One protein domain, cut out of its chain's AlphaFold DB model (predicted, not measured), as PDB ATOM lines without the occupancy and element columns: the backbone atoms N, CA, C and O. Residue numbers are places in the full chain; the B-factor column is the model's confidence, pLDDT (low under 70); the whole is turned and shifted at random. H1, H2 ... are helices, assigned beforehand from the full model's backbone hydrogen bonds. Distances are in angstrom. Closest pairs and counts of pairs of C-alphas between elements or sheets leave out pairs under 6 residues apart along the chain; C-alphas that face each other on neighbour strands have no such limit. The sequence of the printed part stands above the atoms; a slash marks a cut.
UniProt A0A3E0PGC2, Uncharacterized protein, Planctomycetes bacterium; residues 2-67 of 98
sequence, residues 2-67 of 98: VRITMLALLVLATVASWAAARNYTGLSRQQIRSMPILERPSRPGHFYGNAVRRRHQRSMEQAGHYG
ATOM      1  N   VAL A   2     337.082 206.681 253.108       68.50
ATOM      2  CA  VAL A   2     336.916 207.928 252.311       68.50
ATOM      3  C   VAL A   2     337.302 207.815 250.818       68.50
ATOM      4  O   VAL A   2     336.706 208.454 249.958       68.50
ATOM      5  N   ARG A   3     338.285 206.973 250.471       68.69
ATOM      6  CA  ARG A   3     338.717 206.791 249.067       68.69
ATOM      7  C   ARG A   3     337.685 206.053 248.210       68.69
ATOM      8  O   ARG A   3     337.516 206.377 247.041       68.69
ATOM      9  N   ILE A   4     336.974 205.095 248.803       80.44
ATOM     10  CA  ILE A   4     335.929 204.326 248.114       80.44
ATOM     11  C   ILE A   4     334.695 205.206 247.900       80.44
ATOM     12  O   ILE A   4     334.117 205.188 246.818       80.44
ATOM     13  N   THR A   5     334.339 206.043 248.880       84.75
ATOM     14  CA  THR A   5     333.231 206.995 248.731       84.75
ATOM     15  C   THR A   5     333.531 208.073 247.690       84.75
ATOM     16  O   THR A   5     332.654 208.376 246.887       84.75
ATOM     17  N   MET A   6     334.760 208.599 247.611       83.25
ATOM     18  CA  MET A   6     335.125 209.537 246.537       83.25
ATOM     19  C   MET A   6     335.065 208.908 245.143       83.25
ATOM     20  O   MET A   6     334.538 209.530 244.223       83.25
ATOM     21  N   LEU A   7     335.560 207.678 244.979       84.38
ATOM     22  CA  LEU A   7     335.477 206.977 243.696       84.38
ATOM     23  C   LEU A   7     334.021 206.694 243.304       84.38
ATOM     24  O   LEU A   7     333.652 206.910 242.152       84.38
ATOM     25  N   ALA A   8     333.176 206.295 244.255       83.88
ATOM     26  CA  ALA A   8     331.752 206.086 244.008       83.88
ATOM     27  C   ALA A   8     331.038 207.382 243.585       83.88
ATOM     28  O   ALA A   8     330.248 207.367 242.643       83.88
ATOM     29  N   LEU A   9     331.355 208.514 244.223       86.50
ATOM     30  CA  LEU A   9     330.799 209.819 243.856       86.50
ATOM     31  C   LEU A   9     331.269 210.284 242.472       86.50
ATOM     32  O   LEU A   9     330.463 210.800 241.700       86.50
ATOM     33  N   LEU A  10     332.538 210.056 242.126       86.62
ATOM     34  CA  LEU A  10     333.073 210.370 240.801       86.62
ATOM     35  C   LEU A  10     332.372 209.545 239.709       86.62
ATOM     36  O   LEU A  10     331.938 210.089 238.692       86.62
ATOM     37  N   VAL A  11     332.212 208.238 239.930       86.12
ATOM     38  CA  VAL A  11     331.508 207.345 238.996       86.12
ATOM     39  C   VAL A  11     330.047 207.774 238.847       86.12
ATOM     40  O   VAL A  11     329.562 207.900 237.723       86.12
ATOM     41  N   LEU A  12     329.368 208.092 239.952       84.38
ATOM     42  CA  LEU A  12     327.981 208.559 239.936       84.38
ATOM     43  C   LEU A  12     327.824 209.880 239.162       84.38
ATOM     44  O   LEU A  12     326.929 209.994 238.323       84.38
ATOM     45  N   ALA A  13     328.720 210.847 239.372       78.81
ATOM     46  CA  ALA A  13     328.727 212.118 238.645       78.81
ATOM     47  C   ALA A  13     328.950 211.928 237.134       78.81
ATOM     48  O   ALA A  13     328.331 212.606 236.309       78.81
ATOM     49  N   THR A  14     329.796 210.966 236.762       81.06
ATOM     50  CA  THR A  14     330.085 210.644 235.360       81.06
ATOM     51  C   THR A  14     328.869 210.013 234.673       81.06
ATOM     52  O   THR A  14     328.485 210.435 233.579       81.06
ATOM     53  N   VAL A  15     328.204 209.056 235.330       77.50
ATOM     54  CA  VAL A  15     326.989 208.401 234.809       77.50
ATOM     55  C   VAL A  15     325.824 209.391 234.700       77.50
ATOM     56  O   VAL A  15     325.139 209.418 233.676       77.50
ATOM     57  N   ALA A  16     325.628 210.253 235.704       69.69
ATOM     58  CA  ALA A  16     324.582 211.278 235.691       69.69
ATOM     59  C   ALA A  16     324.769 212.285 234.541       69.69
ATOM     60  O   ALA A  16     323.810 212.645 233.857       69.69
ATOM     61  N   SER A  17     326.018 212.676 234.271       68.94
ATOM     62  CA  SER A  17     326.369 213.580 233.169       68.94
ATOM     63  C   SER A  17     326.071 212.958 231.798       68.94
ATOM     64  O   SER A  17     325.551 213.627 230.902       68.94
ATOM     65  N   TRP A  18     326.330 211.656 231.637       60.41
ATOM     66  CA  TRP A  18     326.013 210.914 230.412       60.41
ATOM     67  C   TRP A  18     324.503 210.749 230.191       60.41
ATOM     68  O   TRP A  18     324.025 210.846 229.060       60.41
ATOM     69  N   ALA A  19     323.733 210.537 231.262       61.25
ATOM     70  CA  ALA A  19     322.274 210.452 231.200       61.25
ATOM     71  C   ALA A  19     321.630 211.797 230.820       61.25
ATOM     72  O   ALA A  19     320.736 211.833 229.974       61.25
ATOM     73  N   ALA A  20     322.126 212.912 231.366       59.41
ATOM     74  CA  ALA A  20     321.647 214.251 231.021       59.41
ATOM     75  C   ALA A  20     321.873 214.597 229.536       59.41
ATOM     76  O   ALA A  20     321.015 215.215 228.906       59.41
ATOM     77  N   ALA A  21     322.979 214.135 228.943       58.69
ATOM     78  CA  ALA A  21     323.270 214.345 227.526       58.69
ATOM     79  C   ALA A  21     322.277 213.633 226.583       58.69
ATOM     80  O   ALA A  21     322.004 214.141 225.495       58.69
ATOM     81  N   ARG A  22     321.691 212.495 226.992       57.31
ATOM     82  CA  ARG A  22     320.708 211.745 226.181       57.31
ATOM     83  C   ARG A  22     319.342 212.426 226.082       57.31
ATOM     84  O   ARG A  22     318.604 212.148 225.143       57.31
ATOM     85  N   ASN A  23     319.012 213.326 227.009       54.25
ATOM     86  CA  ASN A  23     317.731 214.040 227.009       54.25
ATOM     87  C   ASN A  23     317.675 215.190 225.991       54.25
ATOM     88  O   ASN A  23     316.618 215.781 225.768       54.25
ATOM     89  N   TYR A  24     318.786 215.490 225.317       55.06
ATOM     90  CA  TYR A  24     318.778 216.409 224.192       55.06
ATOM     91  C   TYR A  24     318.340 215.666 222.926       55.06
ATOM     92  O   TYR A  24     319.124 215.006 222.254       55.06
ATOM     93  N   THR A  25     317.065 215.872 222.595       61.16
ATOM     94  CA  THR A  25     316.375 215.545 221.338       61.16
ATOM     95  C   THR A  25     315.848 214.111 221.221       61.16
ATOM     96  O   THR A  25     316.481 213.240 220.638       61.16
ATOM     97  N   GLY A  26     314.601 213.900 221.657       66.06
ATOM     98  CA  GLY A  26     313.786 212.746 221.240       66.06
ATOM     99  C   GLY A  26     313.385 212.768 219.752       66.06
ATOM    100  O   GLY A  26     312.702 211.867 219.282       66.06
ATOM    101  N   LEU A  27     313.803 213.797 219.005       72.25
ATOM    102  CA  LEU A  27     313.579 213.929 217.570       72.25
ATOM    103  C   LEU A  27     314.765 213.352 216.796       72.25
ATOM    104  O   LEU A  27     315.912 213.761 216.984       72.25
ATOM    105  N   SER A  28     314.481 212.450 215.862       78.06
ATOM    106  CA  SER A  28     315.485 211.912 214.955       78.06
ATOM    107  C   SER A  28     316.085 213.017 214.080       78.06
ATOM    108  O   SER A  28     315.464 214.043 213.777       78.06
ATOM    109  N   ARG A  29     317.318 212.808 213.600       72.06
ATOM    110  CA  ARG A  29     317.978 213.766 212.694       72.06
ATOM    111  C   ARG A  29     317.154 214.044 211.436       72.06
ATOM    112  O   ARG A  29     317.229 215.159 210.922       72.06
ATOM    113  N   GLN A  30     316.403 213.051 210.963       76.81
ATOM    114  CA  GLN A  30     315.523 213.156 209.804       76.81
ATOM    115  C   GLN A  30     314.312 214.040 210.109       76.81
ATOM    116  O   GLN A  30     314.063 214.976 209.356       76.81
ATOM    117  N   GLN A  31     313.659 213.841 211.258       77.38
ATOM    118  CA  GLN A  31     312.543 214.683 211.706       77.38
ATOM    119  C   GLN A  31     312.958 216.150 211.863       77.38
ATOM    120  O   GLN A  31     312.245 217.056 211.452       77.38
ATOM    121  N   ILE A  32     314.154 216.419 212.391       74.69
ATOM    122  CA  ILE A  32     314.618 217.807 212.510       74.69
ATOM    123  C   ILE A  32     314.976 218.400 211.132       74.69
ATOM    124  O   ILE A  32     314.915 219.611 210.943       74.69
ATOM    125  N   ARG A  33     315.386 217.586 210.153       78.44
ATOM    126  CA  ARG A  33     315.670 218.072 208.790       78.44
ATOM    127  C   ARG A  33     314.392 218.381 208.012       78.44
ATOM    128  O   ARG A  33     314.419 219.323 207.229       78.44
ATOM    129  N   SER A  34     313.306 217.651 208.255       81.19
ATOM    130  CA  SER A  34     312.000 217.940 207.650       81.19
ATOM    131  C   SER A  34     311.324 219.179 208.243       81.19
ATOM    132  O   SER A  34     310.459 219.757 207.600       81.19
ATOM    133  N   MET A  35     311.729 219.625 209.436       78.38
ATOM    134  CA  MET A  35     311.228 220.875 210.017       78.38
ATOM    135  C   MET A  35     311.731 222.106 209.243       78.38
ATOM    136  O   MET A  35     312.910 222.133 208.840       78.38
ATOM    137  N   PRO A  36     310.909 223.165 209.118       80.38
ATOM    138  CA  PRO A  36     311.353 224.491 208.697       80.38
ATOM    139  C   PRO A  36     312.542 224.977 209.533       80.38
ATOM    140  O   PRO A  36     312.599 224.752 210.741       80.38
ATOM    141  N   ILE A  37     313.516 225.653 208.912       74.69
ATOM    142  CA  ILE A  37     314.814 225.978 209.542       74.69
ATOM    143  C   ILE A  37     314.703 226.752 210.866       74.69
ATOM    144  O   ILE A  37     315.573 226.607 211.733       74.69
ATOM    145  N   LEU A  38     313.633 227.533 211.000       75.25
ATOM    146  CA  LEU A  38     313.322 228.415 212.122       75.25
ATOM    147  C   LEU A  38     312.660 227.679 213.296       75.25
ATOM    148  O   LEU A  38     312.801 228.109 214.434       75.25
ATOM    149  N   GLU A  39     312.005 226.550 213.027       76.38
ATOM    150  CA  GLU A  39     311.337 225.697 214.023       76.38
ATOM    151  C   GLU A  39     312.271 224.600 214.556       76.38
ATOM    152  O   GLU A  39     311.972 223.909 215.529       76.38
ATOM    153  N   ARG A  40     313.444 224.435 213.933       80.44
ATOM    154  CA  ARG A  40     314.437 223.444 214.356       80.44
ATOM    155  C   ARG A  40     314.989 223.794 215.745       80.44
ATOM    156  O   ARG A  40     315.495 224.907 215.921       80.44
ATOM    157  N   PRO A  41     315.028 222.841 216.694       80.88
ATOM    158  CA  PRO A  41     315.632 223.066 218.001       80.88
ATOM    159  C   PRO A  41     317.123 223.405 217.884       80.88
ATOM    160  O   PRO A  41     317.829 222.943 216.977       80.88
ATOM    161  N   SER A  42     317.608 224.203 218.838       80.25
ATOM    162  CA  SER A  42     319.032 224.526 218.949       80.25
ATOM    163  C   SER A  42     319.841 223.259 219.215       80.25
ATOM    164  O   SER A  42     319.489 222.460 220.080       80.25
ATOM    165  N   ARG A  43     320.938 223.079 218.475       78.69
ATOM    166  CA  ARG A  43     321.785 221.884 218.582       78.69
ATOM    167  C   ARG A  43     323.110 222.218 219.266       78.69
ATOM    168  O   ARG A  43     323.750 223.188 218.838       78.69
ATOM    169  N   PRO A  44     323.553 221.440 220.271       75.62
ATOM    170  CA  PRO A  44     324.895 221.579 220.831       75.62
ATOM    171  C   PRO A  44     325.962 221.525 219.725       75.62
ATOM    172  O   PRO A  44     325.855 220.725 218.796       75.62
ATOM    173  N   GLY A  45     326.953 222.420 219.782       75.12
ATOM    174  CA  GLY A  45     328.041 222.512 218.795       75.12
ATOM    175  C   GLY A  45     327.708 223.237 217.480       75.12
ATOM    176  O   GLY A  45     328.602 223.449 216.668       75.12
ATOM    177  N   HIS A  46     326.460 223.665 217.248       78.25
ATOM    178  CA  HIS A  46     326.070 224.366 216.016       78.25
ATOM    179  C   HIS A  46     325.885 225.878 216.229       78.25
ATOM    180  O   HIS A  46     324.782 226.417 216.121       78.25
ATOM    181  N   PHE A  47     326.986 226.561 216.553       79.25
ATOM    182  CA  PHE A  47     327.008 227.963 216.987       79.25
ATOM    183  C   PHE A  47     326.368 228.934 215.983       79.25
ATOM    184  O   PHE A  47     325.449 229.665 216.352       79.25
ATOM    185  N   TYR A  48     326.780 228.892 214.709       78.69
ATOM    186  CA  TYR A  48     326.269 229.807 213.680       78.69
ATOM    187  C   TYR A  48     324.764 229.623 213.430       78.69
ATOM    188  O   TYR A  48     323.988 230.572 213.529       78.69
ATOM    189  N   GLY A  49     324.315 228.385 213.196       77.81
ATOM    190  CA  GLY A  49     322.895 228.126 212.953       77.81
ATOM    191  C   GLY A  49     322.008 228.429 214.166       77.81
ATOM    192  O   GLY A  49     320.869 228.855 213.991       77.81
ATOM    193  N   ASN A  50     322.510 228.266 215.396       83.12
ATOM    194  CA  ASN A  50     321.773 228.667 216.599       83.12
ATOM    195  C   ASN A  50     321.678 230.197 216.729       83.12
ATOM    196  O   ASN A  50     320.636 230.706 217.142       83.12
ATOM    197  N   ALA A  51     322.728 230.936 216.356       83.19
ATOM    198  CA  ALA A  51     322.727 232.397 216.386       83.19
ATOM    199  C   ALA A  51     321.707 232.995 215.403       83.19
ATOM    200  O   ALA A  51     320.939 233.878 215.785       83.19
ATOM    201  N   VAL A  52     321.640 232.468 214.176       79.00
ATOM    202  CA  VAL A  52     320.663 232.900 213.160       79.00
ATOM    203  C   VAL A  52     319.227 232.685 213.648       79.00
ATOM    204  O   VAL A  52     318.420 233.610 213.589       79.00
ATOM    205  N   ARG A  53     318.917 231.508 214.213       80.31
ATOM    206  CA  ARG A  53     317.576 231.203 214.753       80.31
ATOM    207  C   ARG A  53     317.175 232.144 215.887       80.31
ATOM    208  O   ARG A  53     316.073 232.681 215.869       80.31
ATOM    209  N   ARG A  54     318.084 232.403 216.832       78.44
ATOM    210  CA  ARG A  54     317.835 233.337 217.945       78.44
ATOM    211  C   ARG A  54     317.639 234.770 217.465       78.44
ATOM    212  O   ARG A  54     316.787 235.478 217.988       78.44
ATOM    213  N   ARG A  55     318.425 235.217 216.479       80.44
ATOM    214  CA  ARG A  55     318.266 236.556 215.898       80.44
ATOM    215  C   ARG A  55     316.904 236.704 215.226       80.44
ATOM    216  O   ARG A  55     316.257 237.720 215.436       80.44
ATOM    217  N   HIS A  56     316.473 235.684 214.491       77.06
ATOM    218  CA  HIS A  56     315.175 235.665 213.829       77.06
ATOM    219  C   HIS A  56     313.994 235.698 214.817       77.06
ATOM    220  O   HIS A  56     313.055 236.467 214.631       77.06
ATOM    221  N   GLN A  57     314.053 234.908 215.896       75.62
ATOM    222  CA  GLN A  57     313.038 234.948 216.959       75.62
ATOM    223  C   GLN A  57     312.927 236.349 217.573       75.62
ATOM    224  O   GLN A  57     311.838 236.909 217.621       75.62
ATOM    225  N   ARG A  58     314.064 236.971 217.914       76.56
ATOM    226  CA  ARG A  58     314.083 238.337 218.457       76.56
ATOM    227  C   ARG A  58     313.540 239.385 217.490       76.56
ATOM    228  O   ARG A  58     312.836 240.286 217.922       76.56
ATOM    229  N   SER A  59     313.840 239.287 216.192       71.69
ATOM    230  CA  SER A  59     313.274 240.224 215.212       71.69
ATOM    231  C   SER A  59     311.757 240.086 215.085       71.69
ATOM    232  O   SER A  59     311.078 241.091 214.912       71.69
ATOM    233  N   MET A  60     311.218 238.867 215.208       67.19
ATOM    234  CA  MET A  60     309.769 238.641 215.213       67.19
ATOM    235  C   MET A  60     309.103 239.162 216.489       67.19
ATOM    236  O   MET A  60     308.066 239.812 216.405       67.19
ATOM    237  N   GLU A  61     309.711 238.929 217.654       65.94
ATOM    238  CA  GLU A  61     309.245 239.476 218.939       65.94
ATOM    239  C   GLU A  61     309.227 241.009 218.914       65.94
ATOM    240  O   GLU A  61     308.242 241.633 219.308       65.94
ATOM    241  N   GLN A  62     310.288 241.622 218.385       61.75
ATOM    242  CA  GLN A  62     310.383 243.069 218.249       61.75
ATOM    243  C   GLN A  62     309.334 243.609 217.263       61.75
ATOM    244  O   GLN A  62     308.650 244.574 217.585       61.75
ATOM    245  N   ALA A  63     309.130 242.963 216.109       60.88
ATOM    246  CA  ALA A  63     308.084 243.350 215.155       60.88
ATOM    247  C   ALA A  63     306.673 243.296 215.771       60.88
ATOM    248  O   ALA A  63     305.900 244.239 215.601       60.88
ATOM    249  N   GLY A  64     306.374 242.249 216.549       60.09
ATOM    250  CA  GLY A  64     305.105 242.120 217.266       60.09
ATOM    251  C   GLY A  64     304.892 243.201 218.330       60.09
ATOM    252  O   GLY A  64     303.769 243.660 218.516       60.09
ATOM    253  N   HIS A  65     305.962 243.663 218.986       53.22
ATOM    254  CA  HIS A  65     305.891 244.751 219.967       53.22
ATOM    255  C   HIS A  65     305.591 246.121 219.332       53.22
ATOM    256  O   HIS A  65     304.901 246.938 219.932       53.22
ATOM    257  N   TYR A  66     306.058 246.360 218.103       55.97
ATOM    258  CA  TYR A  66     305.800 247.596 217.353       55.97
ATOM    259  C   TYR A  66     304.530 247.541 216.482       55.97
ATOM    260  O   TYR A  66     304.298 248.448 215.686       55.97
ATOM    261  N   GLY A  67     303.704 246.496 216.611       50.53
ATOM    262  CA  GLY A  67     302.454 246.362 215.853       50.53
ATOM    263  C   GLY A  67     302.639 246.071 214.360       50.53
ATOM    264  O   GLY A  67     301.678 246.169 213.598       50.53
TER     265      GLY A  67
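This is residues 2 to 67 of the 98 residues of an uncharacterized protein of Planctomycetes bacterium (UniProt A0A3E0PGC2). From the first printed residue, a long helix, H1, sticks out as an arm with residues 2 to 20; a small body of loops with the short helix H2 follows, and a second long helix, H3, leads out toward the other end, where residues 58 to 67 stick out. These arms make the length of the outline, 63 by 30 by 18 A. The printed part has 66 residues with three named helices and no named strand, is all helix, and is extended, with a radius of gyration of the C-alphas of 19.1 A.

H1, residues 2 to 22, is apart from H2, residues 29 to 34. H3, residues 47 to 65, is apart from both. Every O i to N i+4 pair is within hydrogen-bond range in H2 and H3, and 16 of 17 in H1.

Find C-alpha 2 at (336.916, 207.928, 252.311); H1 runs 31.0 A from there. H2 spans 8.9 A. H3 runs 27.1 A to C-alpha 65 at (305.891, 244.751, 219.967).

The C-alphas farthest apart, of Val 2 and Gly 67, are 63.2 A apart. The printed part has no cut; the link H2 to H3, 12 residues, is long. Look for pLDDT under 70 at residues 2 to 3, 16 to 26 and 60 to 67.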